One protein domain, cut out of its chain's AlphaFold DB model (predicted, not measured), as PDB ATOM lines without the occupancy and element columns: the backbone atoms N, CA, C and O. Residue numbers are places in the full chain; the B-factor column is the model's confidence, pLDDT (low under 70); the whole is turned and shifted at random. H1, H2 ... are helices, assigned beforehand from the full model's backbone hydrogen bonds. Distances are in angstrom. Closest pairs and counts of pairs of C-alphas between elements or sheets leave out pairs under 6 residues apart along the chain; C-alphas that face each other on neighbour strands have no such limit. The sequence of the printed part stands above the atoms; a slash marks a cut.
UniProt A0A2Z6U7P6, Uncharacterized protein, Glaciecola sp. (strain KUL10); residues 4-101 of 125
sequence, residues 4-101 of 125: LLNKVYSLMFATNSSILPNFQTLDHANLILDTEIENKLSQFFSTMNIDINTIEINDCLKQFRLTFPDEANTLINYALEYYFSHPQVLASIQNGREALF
ATOM      1  N   LEU A   4     133.200 139.715 176.135       73.69
ATOM      2  CA  LEU A   4     131.812 139.777 175.692       73.69
ATOM      3  C   LEU A   4     130.995 140.790 176.504       73.69
ATOM      4  O   LEU A   4     130.274 141.607 175.939       73.69
ATOM      5  N   LEU A   5     131.158 140.772 177.826       76.25
ATOM      6  CA  LEU A   5     130.415 141.626 178.743       76.25
ATOM      7  C   LEU A   5     130.755 143.104 178.519       76.25
ATOM      8  O   LEU A   5     129.865 143.927 178.324       76.25
ATOM      9  N   ASN A   6     132.050 143.423 178.434       75.75
ATOM     10  CA  ASN A   6     132.517 144.775 178.115       75.75
ATOM     11  C   ASN A   6     131.932 145.292 176.802       75.75
ATOM     12  O   ASN A   6     131.618 146.474 176.664       75.75
ATOM     13  N   LYS A   7     131.774 144.394 175.827       76.75
ATOM     14  CA  LYS A   7     131.222 144.745 174.528       76.75
ATOM     15  C   LYS A   7     129.725 145.031 174.607       76.75
ATOM     16  O   LYS A   7     129.300 146.056 174.080       76.75
ATOM     17  N   VAL A   8     128.953 144.218 175.330       79.81
ATOM     18  CA  VAL A   8     127.531 144.490 175.619       79.81
ATOM     19  C   VAL A   8     127.376 145.864 176.282       79.81
ATOM     20  O   VAL A   8     126.614 146.693 175.789       79.81
ATOM     21  N   TYR A   9     128.173 146.165 177.312       78.75
ATOM     22  CA  TYR A   9     128.146 147.470 177.981       78.75
ATOM     23  C   TYR A   9     128.487 148.638 177.064       78.75
ATOM     24  O   TYR A   9     127.805 149.664 177.089       78.75
ATOM     25  N   SER A  10     129.501 148.480 176.211       76.06
ATOM     26  CA  SER A  10     129.873 149.527 175.258       76.06
ATOM     27  C   SER A  10     128.762 149.861 174.259       76.06
ATOM     28  O   SER A  10     128.697 150.989 173.779       76.06
ATOM     29  N   LEU A  11     127.870 148.907 173.978       79.06
ATOM     30  CA  LEU A  11     126.747 149.100 173.069       79.06
ATOM     31  C   LEU A  11     125.527 149.733 173.761       79.06
ATOM     32  O   LEU A  11     124.776 150.442 173.098       79.06
ATOM     33  N   MET A  12     125.332 149.531 175.073       77.88
ATOM     34  CA  MET A  12     124.154 150.038 175.804       77.88
ATOM     35  C   MET A  12     124.073 151.572 175.863       77.88
ATOM     36  O   MET A  12     122.976 152.121 175.879       77.88
ATOM     37  N   PHE A  13     125.214 152.269 175.866       72.69
ATOM     38  CA  PHE A  13     125.288 153.736 175.956       72.69
ATOM     39  C   PHE A  13     126.192 154.307 174.858       72.69
ATOM     40  O   PHE A  13     127.162 155.020 175.120       72.69
ATOM     41  N   ALA A  14     125.900 153.929 173.611       63.34
ATOM     42  CA  ALA A  14     126.664 154.355 172.444       63.34
ATOM     43  C   ALA A  14     126.605 155.882 172.212       63.34
ATOM     44  O   ALA A  14     125.622 156.555 172.519       63.34
ATOM     45  N   THR A  15     127.676 156.405 171.611       57.56
ATOM     46  CA  THR A  15     128.109 157.812 171.448       57.56
ATOM     47  C   THR A  15     127.212 158.740 170.615       57.56
ATOM     48  O   THR A  15     127.693 159.724 170.057       57.56
ATOM     49  N   ASN A  16     125.914 158.472 170.497       56.22
ATOM     50  CA  ASN A  16     125.037 159.264 169.629       56.22
ATOM     51  C   ASN A  16     124.731 160.672 170.182       56.22
ATOM     52  O   ASN A  16     124.198 161.503 169.449       56.22
ATOM     53  N   SER A  17     125.084 160.970 171.438       53.06
ATOM     54  CA  SER A  17     124.955 162.302 172.036       53.06
ATOM     55  C   SER A  17     126.283 162.762 172.649       53.06
ATOM     56  O   SER A  17     126.855 162.116 173.519       53.06
ATOM     57  N   SER A  18     126.781 163.918 172.206       58.69
ATOM     58  CA  SER A  18     128.083 164.498 172.580       58.69
ATOM     59  C   SER A  18     128.179 165.004 174.029       58.69
ATOM     60  O   SER A  18     129.069 165.787 174.344       58.69
ATOM     61  N   ILE A  19     127.225 164.640 174.884       68.38
ATOM     62  CA  ILE A  19     127.024 165.247 176.206       68.38
ATOM     63  C   ILE A  19     127.302 164.241 177.323       68.38
ATOM     64  O   ILE A  19     127.730 164.647 178.396       68.38
ATOM     65  N   LEU A  20     127.082 162.941 177.094       73.50
ATOM     66  CA  LEU A  20     127.244 161.916 178.126       73.50
ATOM     67  C   LEU A  20     128.421 160.985 177.798       73.50
ATOM     68  O   LEU A  20     128.534 160.536 176.654       73.50
ATOM     69  N   PRO A  21     129.295 160.687 178.776       75.81
ATOM     70  CA  PRO A  21     130.416 159.783 178.571       75.81
ATOM     71  C   PRO A  21     129.909 158.350 178.410       75.81
ATOM     72  O   PRO A  21     129.020 157.914 179.130       75.81
ATOM     73  N   ASN A  22     130.489 157.600 177.476       79.31
ATOM     74  CA  ASN A  22     130.162 156.189 177.284       79.31
ATOM     75  C   ASN A  22     130.941 155.302 178.275       79.31
ATOM     76  O   ASN A  22     131.928 155.737 178.869       79.31
ATOM     77  N   PHE A  23     130.565 154.025 178.373       77.12
ATOM     78  CA  PHE A  23     131.232 153.046 179.241       77.12
ATOM     79  C   PHE A  23     132.734 152.851 178.989       77.12
ATOM     80  O   PHE A  23     133.463 152.529 179.920       77.12
ATOM     81  N   GLN A  24     133.211 153.032 177.755       74.31
ATOM     82  CA  GLN A  24     134.634 152.900 177.412       74.31
ATOM     83  C   GLN A  24     135.460 154.103 177.883       74.31
ATOM     84  O   GLN A  24     136.668 153.984 178.066       74.31
ATOM     85  N   THR A  25     134.814 155.257 178.048       75.38
ATOM     86  CA  THR A  25     135.431 156.504 178.512       75.38
ATOM     87  C   THR A  25     135.373 156.680 180.026       75.38
ATOM     88  O   THR A  25     135.956 157.636 180.528       75.38
ATOM     89  N   LEU A  26     134.682 155.786 180.747       75.88
ATOM     90  CA  LEU A  26     134.635 155.827 182.206       75.88
ATOM     91  C   LEU A  26     135.956 155.322 182.795       75.88
ATOM     92  O   LEU A  26     136.395 154.205 182.504       75.88
ATOM     93  N   ASP A  27     136.577 156.140 183.643       63.62
ATOM     94  CA  ASP A  27     137.775 155.735 184.380       63.62
ATOM     95  C   ASP A  27     137.458 154.574 185.332       63.62
ATOM     96  O   ASP A  27     136.448 154.579 186.029       63.62
ATOM     97  N   HIS A  28     138.344 153.574 185.394       60.06
ATOM     98  CA  HIS A  28     138.192 152.403 186.269       60.06
ATOM     99  C   HIS A  28     136.848 151.664 186.121       60.06
ATOM    100  O   HIS A  28     136.235 151.277 187.119       60.06
ATOM    101  N   ALA A  29     136.432 151.394 184.878       57.28
ATOM    102  CA  ALA A  29     135.300 150.527 184.544       57.28
ATOM    103  C   ALA A  29     135.518 149.047 184.933       57.28
ATOM    104  O   ALA A  29     135.482 148.147 184.099       57.28
ATOM    105  N   ASN A  30     135.756 148.774 186.215       58.91
ATOM    106  CA  ASN A  30     135.719 147.437 186.787       58.91
ATOM    107  C   ASN A  30     134.282 147.153 187.217       58.91
ATOM    108  O   ASN A  30     133.951 147.210 188.401       58.91
ATOM    109  N   LEU A  31     133.417 146.871 186.244       64.38
ATOM    110  CA  LEU A  31     132.124 146.272 186.545       64.38
ATOM    111  C   LEU A  31     132.358 144.870 187.101       64.38
ATOM    112  O   LEU A  31     132.780 143.965 186.383       64.38
ATOM    113  N   ILE A  32     132.096 144.704 188.394       60.97
ATOM    114  CA  ILE A  32     132.114 143.402 189.049       60.97
ATOM    115  C   ILE A  32     130.689 142.872 189.000       60.97
ATOM    116  O   ILE A  32     129.840 143.274 189.788       60.97
ATOM    117  N   LEU A  33     130.430 141.983 188.051       65.62
ATOM    118  CA  LEU A  33     129.166 141.267 187.969       65.62
ATOM    119  C   LEU A  33     129.271 139.879 188.580       65.62
ATOM    120  O   LEU A  33     130.352 139.299 188.695       65.62
ATOM    121  N   ASP A  34     128.105 139.350 188.934       74.38
ATOM    122  CA  ASP A  34     127.953 137.964 189.340       74.38
ATOM    123  C   ASP A  34     128.427 137.026 188.216       74.38
ATOM    124  O   ASP A  34     128.064 137.181 187.044       74.38
ATOM    125  N   THR A  35     129.233 136.030 188.587       79.56
ATOM    126  CA  THR A  35     129.755 135.002 187.674       79.56
ATOM    127  C   THR A  35     128.613 134.241 186.990       79.56
ATOM    128  O   THR A  35     128.759 133.766 185.863       79.56
ATOM    129  N   GLU A  36     127.448 134.153 187.634       83.25
ATOM    130  CA  GLU A  36     126.255 133.542 187.054       83.25
ATOM    131  C   GLU A  36     125.752 134.292 185.810       83.25
ATOM    132  O   GLU A  36     125.510 133.672 184.771       83.25
ATOM    133  N   ILE A  37     125.683 135.625 185.859       83.25
ATOM    134  CA  ILE A  37     125.215 136.457 184.739       83.25
ATOM    135  C   ILE A  37     126.173 136.337 183.550       83.25
ATOM    136  O   ILE A  37     125.729 136.206 182.407       83.25
ATOM    137  N   GLU A  38     127.483 136.315 183.807       83.62
ATOM    138  CA  GLU A  38     128.492 136.118 182.760       83.62
ATOM    139  C   GLU A  38     128.334 134.766 182.046       83.62
ATOM    140  O   GLU A  38     128.430 134.684 180.813       83.62
ATOM    141  N   ASN A  39     128.055 133.705 182.807       86.56
ATOM    142  CA  ASN A  39     127.834 132.370 182.261       86.56
ATOM    143  C   ASN A  39     126.559 132.317 181.410       86.56
ATOM    144  O   ASN A  39     126.583 131.773 180.303       86.56
ATOM    145  N   LYS A  40     125.462 132.928 181.878       88.19
ATOM    146  CA  LYS A  40     124.186 132.993 181.143       88.19
ATOM    147  C   LYS A  40     124.296 133.803 179.859       88.19
ATOM    148  O   LYS A  40     123.777 133.382 178.827       88.19
ATOM    149  N   LEU A  41     125.020 134.920 179.889       85.31
ATOM    150  CA  LEU A  41     125.348 135.698 178.694       85.31
ATOM    151  C   LEU A  41     126.136 134.853 177.689       85.31
ATOM    152  O   LEU A  41     125.754 134.750 176.525       85.31
ATOM    153  N   SER A  42     127.197 134.185 178.137       86.12
ATOM    154  CA  SER A  42     128.019 133.334 177.267       86.12
ATOM    155  C   SER A  42     127.203 132.186 176.653       86.12
ATOM    156  O   SER A  42     127.311 131.906 175.455       86.12
ATOM    157  N   GLN A  43     126.325 131.566 177.446       87.94
ATOM    158  CA  GLN A  43     125.382 130.550 176.983       87.94
ATOM    159  C   GLN A  43     124.411 131.110 175.936       87.94
ATOM    160  O   GLN A  43     124.198 130.481 174.898       87.94
ATOM    161  N   PHE A  44     123.838 132.289 176.181       88.69
ATOM    162  CA  PHE A  44     122.896 132.943 175.278       88.69
ATOM    163  C   PHE A  44     123.519 133.224 173.905       88.69
ATOM    164  O   PHE A  44     122.972 132.799 172.887       88.69
ATOM    165  N   PHE A  45     124.700 133.850 173.869       85.19
ATOM    166  CA  PHE A  45     125.397 134.154 172.614       85.19
ATOM    167  C   PHE A  45     125.786 132.890 171.839       85.19
ATOM    168  O   PHE A  45     125.661 132.859 170.614       85.19
ATOM    169  N   SER A  46     126.186 131.829 172.547       85.38
ATOM    170  CA  SER A  46     126.519 130.538 171.931       85.38
ATOM    171  C   SER A  46     125.287 129.835 171.348       85.38
ATOM    172  O   SER A  46     125.370 129.208 170.298       85.38
ATOM    173  N   THR A  47     124.136 129.945 172.017       84.81
ATOM    174  CA  THR A  47     122.897 129.256 171.621       84.81
ATOM    175  C   THR A  47     122.198 129.957 170.457       84.81
ATOM    176  O   THR A  47     121.681 129.297 169.561       84.81
ATOM    177  N   MET A  48     122.191 131.292 170.449       78.88
ATOM    178  CA  MET A  48     121.486 132.090 169.439       78.88
ATOM    179  C   MET A  48     122.336 132.410 168.195       78.88
ATOM    180  O   MET A  48     121.825 133.028 167.263       78.88
ATOM    181  N   ASN A  49     123.617 132.009 168.162       77.06
ATOM    182  CA  ASN A  49     124.576 132.325 167.091       77.06
ATOM    183  C   ASN A  49     124.607 133.827 166.739       77.06
ATOM    184  O   ASN A  49     124.598 134.226 165.573       77.06
ATOM    185  N   ILE A  50     124.579 134.665 167.775       76.75
ATOM    186  CA  ILE A  50     124.521 136.118 167.640       76.75
ATOM    187  C   ILE A  50     125.921 136.659 167.354       76.75
ATOM    188  O   ILE A  50     126.839 136.476 168.156       76.75
ATOM    189  N   ASP A  51     126.065 137.414 166.264       77.81
ATOM    190  CA  ASP A  51     127.259 138.226 166.041       77.81
ATOM    191  C   ASP A  51     127.162 139.543 166.823       77.81
ATOM    192  O   ASP A  51     126.401 140.459 166.506       77.81
ATOM    193  N   ILE A  52     127.987 139.639 167.862       71.75
ATOM    194  CA  ILE A  52     128.089 140.806 168.737       71.75
ATOM    195  C   ILE A  52     128.592 142.074 168.016       71.75
ATOM    196  O   ILE A  52     128.514 143.166 168.572       71.75
ATOM    197  N   ASN A  53     129.157 141.959 166.810       74.19
ATOM    198  CA  ASN A  53     129.589 143.115 166.016       74.19
ATOM    199  C   ASN A  53     128.437 143.794 165.272       74.19
ATOM    200  O   ASN A  53     128.553 144.967 164.926       74.19
ATOM    201  N   THR A  54     127.364 143.058 164.991       78.25
ATOM    202  CA  THR A  54     126.283 143.518 164.109       78.25
ATOM    203  C   THR A  54     124.937 143.604 164.813       78.25
ATOM    204  O   THR A  54     123.985 144.116 164.229       78.25
ATOM    205  N   ILE A  55     124.826 143.080 166.037       78.44
ATOM    206  CA  ILE A  55     123.558 143.051 166.760       78.44
ATOM    207  C   ILE A  55     123.159 144.435 167.287       78.44
ATOM    208  O   ILE A  55     123.964 145.173 167.856       78.44
ATOM    209  N   GLU A  56     121.878 144.759 167.133       82.44
ATOM    210  CA  GLU A  56     121.254 145.893 167.807       82.44
ATOM    211  C   GLU A  56     121.051 145.542 169.292       82.44
ATOM    212  O   GLU A  56     120.465 144.514 169.642       82.44
ATOM    213  N   ILE A  57     121.608 146.365 170.183       83.75
ATOM    214  CA  ILE A  57     121.717 146.030 171.606       83.75
ATOM    215  C   ILE A  57     120.359 145.884 172.295       83.75
ATOM    216  O   ILE A  57     120.210 145.027 173.164       83.75
ATOM    217  N   ASN A  58     119.353 146.671 171.912       84.56
ATOM    218  CA  ASN A  58     118.034 146.582 172.528       84.56
ATOM    219  C   ASN A  58     117.348 145.269 172.149       84.56
ATOM    220  O   ASN A  58     116.714 144.645 172.997       84.56
ATOM    221  N   ASP A  59     117.495 144.816 170.910       84.44
ATOM    222  CA  ASP A  59     116.992 143.528 170.452       84.44
ATOM    223  C   ASP A  59     117.746 142.368 171.112       84.44
ATOM    224  O   ASP A  59     117.111 141.409 171.556       84.44
ATOM    225  N   CYS A  60     119.064 142.501 171.305       85.81
ATOM    226  CA  CYS A  60     119.852 141.563 172.107       85.81
ATOM    227  C   CYS A  60     119.301 141.438 173.534       85.81
ATOM    228  O   CYS A  60     119.033 140.334 174.005       85.81
ATOM    229  N   LEU A  61     119.097 142.564 174.224       86.56
ATOM    230  CA  LEU A  61     118.606 142.586 175.603       86.56
ATOM    231  C   LEU A  61     117.163 142.080 175.708       86.56
ATOM    232  O   LEU A  61     116.833 141.372 176.659       86.56
ATOM    233  N   LYS A  62     116.304 142.376 174.722       87.94
ATOM    234  CA  LYS A  62     114.945 141.814 174.651       87.94
ATOM    235  C   LYS A  62     114.987 140.293 174.551       87.94
ATOM    236  O   LYS A  62     114.270 139.630 175.295       87.94
ATOM    237  N   GLN A  63     115.810 139.742 173.662       87.06
ATOM    238  CA  GLN A  63     115.929 138.292 173.499       87.06
ATOM    239  C   GLN A  63     116.575 137.623 174.715       87.06
ATOM    240  O   GLN A  63     116.117 136.560 175.146       87.06
ATOM    241  N   PHE A  64     117.575 138.266 175.321       88.75
ATOM    242  CA  PHE A  64     118.173 137.789 176.562       88.75
ATOM    243  C   PHE A  64     117.124 137.731 177.677       88.75
ATOM    244  O   PHE A  64     116.970 136.693 178.308       88.75
ATOM    245  N   ARG A  65     116.299 138.775 177.823       90.62
ATOM    246  CA  ARG A  65     115.197 138.817 178.796       90.62
ATOM    247  C   ARG A  65     114.103 137.780 178.541       90.62
ATOM    248  O   ARG A  65     113.491 137.314 179.493       90.62
ATOM    249  N   LEU A  66     113.840 137.410 177.286       89.94
ATOM    250  CA  LEU A  66     112.906 136.320 176.970       89.94
ATOM    251  C   LEU A  66     113.440 134.947 177.398       89.94
ATOM    252  O   LEU A  66     112.648 134.047 177.655       89.94
ATOM    253  N   THR A  67     114.763 134.789 177.464       88.88
ATOM    254  CA  THR A  67     115.417 133.511 177.786       88.88
ATOM    255  C   THR A  67     115.755 133.398 179.275       88.88
ATOM    256  O   THR A  67     115.554 132.347 179.878       88.88
ATOM    257  N   PHE A  68     116.253 134.487 179.861       91.06
ATOM    258  CA  PHE A  68     116.773 134.597 181.224       91.06
ATOM    259  C   PHE A  68     116.279 135.917 181.841       91.06
ATOM    260  O   PHE A  68     117.008 136.912 181.858       91.06
ATOM    261  N   PRO A  69     114.996 135.998 182.237       89.94
ATOM    262  CA  PRO A  69     114.374 137.262 182.627       89.94
ATOM    263  C   PRO A  69     115.011 137.886 183.871       89.94
ATOM    264  O   PRO A  69     115.224 139.099 183.891       89.94
ATOM    265  N   ASP A  70     115.337 137.080 184.879       89.62
ATOM    266  CA  ASP A  70     115.872 137.565 186.152       89.62
ATOM    267  C   ASP A  70     117.305 138.082 185.981       89.62
ATOM    268  O   ASP A  70     117.638 139.189 186.411       89.62
ATOM    269  N   GLU A  71     118.138 137.340 185.254       89.19
ATOM    270  CA  GLU A  71     119.519 137.714 184.965       89.19
ATOM    271  C   GLU A  71     119.597 138.904 184.009       89.19
ATOM    272  O   GLU A  71     120.436 139.784 184.194       89.19
ATOM    273  N   ALA A  72     118.694 138.996 183.029       88.88
ATOM    274  CA  ALA A  72     118.595 140.160 182.155       88.88
ATOM    275  C   ALA A  72     118.204 141.422 182.925       88.88
ATOM    276  O   ALA A  72     118.824 142.468 182.740       88.88
ATOM    277  N   ASN A  73     117.205 141.334 183.804       89.50
ATOM    278  CA  ASN A  73     116.808 142.466 184.635       89.50
ATOM    279  C   ASN A  73     117.943 142.876 185.576       89.50
ATOM    280  O   ASN A  73     118.214 144.064 185.718       89.50
ATOM    281  N   THR A  74     118.644 141.907 186.167       89.06
ATOM    282  CA  THR A  74     119.783 142.171 187.052       89.06
ATOM    283  C   THR A  74     120.925 142.842 186.295       89.06
ATOM    284  O   THR A  74     121.423 143.874 186.737       89.06
ATOM    285  N   LEU A  75     121.280 142.332 185.112       87.31
ATOM    286  CA  LEU A  75     122.285 142.923 184.227       87.31
ATOM    287  C   LEU A  75     121.942 144.374 183.871       87.31
ATOM    288  O   LEU A  75     122.795 145.251 183.978       87.31
ATOM    289  N   ILE A  76     120.697 144.628 183.451       87.38
ATOM    290  CA  ILE A  76     120.234 145.962 183.049       87.38
ATOM    291  C   ILE A  76     120.215 146.913 184.246       87.38
ATOM    292  O   ILE A  76     120.691 148.040 184.134       87.38
ATOM    293  N   ASN A  77     119.703 146.476 185.394       88.69
ATOM    294  CA  ASN A  77     119.661 147.306 186.594       88.69
ATOM    295  C   ASN A  77     121.071 147.649 187.069       88.69
ATOM    296  O   ASN A  77     121.346 148.814 187.330       88.69
ATOM    297  N   TYR A  78     121.979 146.672 187.081       85.88
ATOM    298  CA  TYR A  78     123.377 146.903 187.428       85.88
ATOM    299  C   TYR A  78     124.058 147.846 186.428       85.88
ATOM    300  O   TYR A  78     124.807 148.735 186.822       85.88
ATOM    301  N   ALA A  79     123.748 147.712 185.132       84.81
ATOM    302  CA  ALA A  79     124.215 148.631 184.096       84.81
ATOM    303  C   ALA A  79     123.786 150.072 184.370       84.81
ATOM    304  O   ALA A  79     124.603 150.988 184.303       84.81
ATOM    305  N   LEU A  80     122.500 150.260 184.663       86.31
ATOM    306  CA  LEU A  80     121.909 151.563 184.931       86.31
ATOM    307  C   LEU A  80     122.468 152.161 186.219       86.31
ATOM    308  O   LEU A  80     122.892 153.311 186.217       86.31
ATOM    309  N   GLU A  81     122.494 151.384 187.297       86.50
ATOM    310  CA  GLU A  81     122.984 151.822 188.598       86.50
ATOM    311  C   GLU A  81     124.456 152.216 188.523       86.50
ATOM    312  O   GLU A  81     124.811 153.322 188.927       86.50
ATOM    313  N   TYR A  82     125.302 151.378 187.926       84.81
ATOM    314  CA  TYR A  82     126.711 151.704 187.740       84.81
ATOM    315  C   TYR A  82     126.885 152.965 186.882       84.81
ATOM    316  O   TYR A  82     127.615 153.881 187.258       84.81
ATOM    317  N   TYR A  83     126.196 153.050 185.740       85.06
ATOM    318  CA  TYR A  83     126.347 154.180 184.826       85.06
ATOM    319  C   TYR A  83     125.898 155.497 185.469       85.06
ATOM    320  O   TYR A  83     126.639 156.477 185.466       85.06
ATOM    321  N   PHE A  84     124.708 155.525 186.072       85.12
ATOM    322  CA  PHE A  84     124.146 156.741 186.661       85.12
ATOM    323  C   PHE A  84     124.710 157.085 188.044       85.12
ATOM    324  O   PHE A  84     124.499 158.204 188.502       85.12
ATOM    325  N   SER A  85     125.446 156.182 188.694       84.88
ATOM    326  CA  SER A  85     126.228 156.503 189.896       84.88
ATOM    327  C   SER A  85     127.645 156.985 189.579       84.88
ATOM    328  O   SER A  85     128.312 157.536 190.457       84.88
ATOM    329  N   HIS A  86     128.116 156.829 188.335       84.94
ATOM    330  CA  HIS A  86     129.484 157.185 187.987       84.94
ATOM    331  C   HIS A  86     129.709 158.709 188.057       84.94
ATOM    332  O   HIS A  86     128.976 159.465 187.405       84.94
ATOM    333  N   PRO A  87     130.756 159.200 188.753       80.38
ATOM    334  CA  PRO A  87     130.992 160.634 188.942       80.38
ATOM    335  C   PRO A  87     131.067 161.437 187.639       80.38
ATOM    336  O   PRO A  87     130.539 162.542 187.564       80.38
ATOM    337  N   GLN A  88     131.681 160.880 186.591       81.19
ATOM    338  CA  GLN A  88     131.783 161.539 185.279       81.19
ATOM    339  C   GLN A  88     130.422 161.674 184.578       81.19
ATOM    340  O   GLN A  88     130.146 162.703 183.959       81.19
ATOM    341  N   VAL A  89     129.552 160.665 184.701       82.12
ATOM    342  CA  VAL A  89     128.186 160.711 184.160       82.12
ATOM    343  C   VAL A  89     127.364 161.723 184.949       82.12
ATOM    344  O   VAL A  89     126.730 162.591 184.353       82.12
ATOM    345  N   LEU A  90     127.436 161.682 186.282       82.56
ATOM    346  CA  LEU A  90     126.759 162.634 187.159       82.56
ATOM    347  C   LEU A  90     127.182 164.080 186.882       82.56
ATOM    348  O   LEU A  90     126.316 164.933 186.713       82.56
ATOM    349  N   ALA A  91     128.484 164.351 186.760       79.00
ATOM    350  CA  ALA A  91     129.003 165.678 186.434       79.00
ATOM    351  C   ALA A  91     128.486 166.184 185.076       79.00
ATOM    352  O   ALA A  91     128.125 167.356 184.941       79.00
ATOM    353  N   SER A  92     128.394 165.285 184.092       79.81
ATOM    354  CA  SER A  92     127.877 165.595 182.757       79.81
ATOM    355  C   SER A  92     126.369 165.884 182.777       79.81
ATOM    356  O   SER A  92     125.922 166.870 182.198       79.81
ATOM    357  N   ILE A  93     125.578 165.085 183.506       79.44
ATOM    358  CA  ILE A  93     124.126 165.293 183.680       79.44
ATOM    359  C   ILE A  93     123.841 166.586 184.448       79.44
ATOM    360  O   ILE A  93     122.903 167.318 184.130       79.44
ATOM    361  N   GLN A  94     124.649 166.881 185.465       77.44
ATOM    362  CA  GLN A  94     124.496 168.072 186.293       77.44
ATOM    363  C   GLN A  94     124.885 169.363 185.557       77.44
ATOM    364  O   GLN A  94     124.612 170.439 186.084       77.44
ATOM    365  N   ASN A  95     125.438 169.290 184.336       65.88
ATOM    366  CA  ASN A  95     125.751 170.455 183.497       65.88
ATOM    367  C   ASN A  95     126.605 171.509 184.237       65.88
ATOM    368  O   ASN A  95     126.376 172.712 184.120       65.88
ATOM    369  N   GLY A  96     127.550 171.064 185.072       55.44
ATOM    370  CA  GLY A  96     128.369 171.974 185.879       55.44
ATOM    371  C   GLY A  96     127.603 172.738 186.969       55.44
ATOM    372  O   GLY A  96     128.108 173.747 187.454       55.44
ATOM    373  N   ARG A  97     126.400 172.301 187.375       54.22
ATOM    374  CA  ARG A  97     125.761 172.816 188.595       54.22
ATOM    375  C   ARG A  97     126.633 172.435 189.790       54.22
ATOM    376  O   ARG A  97     126.638 171.285 190.218       54.22
ATOM    377  N   GLU A  98     127.401 173.415 190.264       56.97
ATOM    378  CA  GLU A  98     128.232 173.332 191.462       56.97
ATOM    379  C   GLU A  98     127.437 172.803 192.660       56.97
ATOM    380  O   GLU A  98     126.210 172.937 192.734       56.97
ATOM    381  N   ALA A  99     128.160 172.218 193.621       54.97
ATOM    382  CA  ALA A  99     127.606 171.862 194.917       54.97
ATOM    383  C   ALA A  99     126.766 173.032 195.448       54.97
ATOM    384  O   ALA A  99     127.242 174.161 195.480       54.97
ATOM    385  N   LEU A 100     125.542 172.759 195.917       55.88
ATOM    386  CA  LEU A 100     124.672 173.768 196.545       55.88
ATOM    387  C   LEU A 100     125.380 174.533 197.683       55.88
ATOM    388  O   LEU A 100     124.977 175.642 198.026       55.88
ATOM    389  N   PHE A 101     126.454 173.956 198.235       56.69
ATOM    390  CA  PHE A 101     127.289 174.539 199.276       56.69
ATOM    391  C   PHE A 101     128.783 174.370 198.941       56.69
ATOM    392  O   PHE A 101     129.452 173.511 199.517       56.69
TER     393      PHE A 101
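Overview. This is residues 4 to 101 of the 125 residues of an uncharacterized protein of Glaciecola sp. (strain KUL10) (UniProt A0A2Z6U7P6). Two crossed helices, H2 and H3, pack on the first part of a longer helix, H4, which folds back from H3 in a steep hairpin and runs out toward short H5, while H1 crosses H2 and H3 and comes close to H4 near Ala 79; residues 96 to 101 stick out as a tail. The 98 residues, with five named helices in chain order H1 to H5 and no named strand, are all helix in class. The whole is only just compact, close to loose, radius of gyration of the C-alphas 15.0 A, spanning 52 by 25 by 22 A.

Arrangement. H4, residues 69 to 85, touches H3, residues 57 to 67, with residues 71 to 73 alone, a helical hairpin at a steep tilt of 38 degrees, opposite ways; their closest C-alphas, Arg 65 and Ala 72, are 5.0 A apart. H2, residues 35 to 48, only just touches H4, with 3 pairs of C-alphas within 8 A, through residues 37 to 40 alone; the closest, Ile 37 and Glu 71, are 5.8 A apart. H1, residues 4 to 12, touches H3; the closest C-alphas, Leu 11 and Ile 57, are 6.1 A apart. H5, residues 87 to 93, is close to H4 but not clearly touching. In each helix every O i to N i+4 pair is within hydrogen-bond range.

Along the chain. H4 is 23.7 A long and H2 20.2 A. H1 begins at C-alpha 4 (131.812, 139.777, 175.692); H5 ends at C-alpha 93 (124.126, 165.293, 183.680).

Size, cuts and confidence. The printed part has no cut. The link from H1 to H2 is long, 22 residues. Confidence is under 70 at residues 14 to 19, 27 to 33 and 95 to 101.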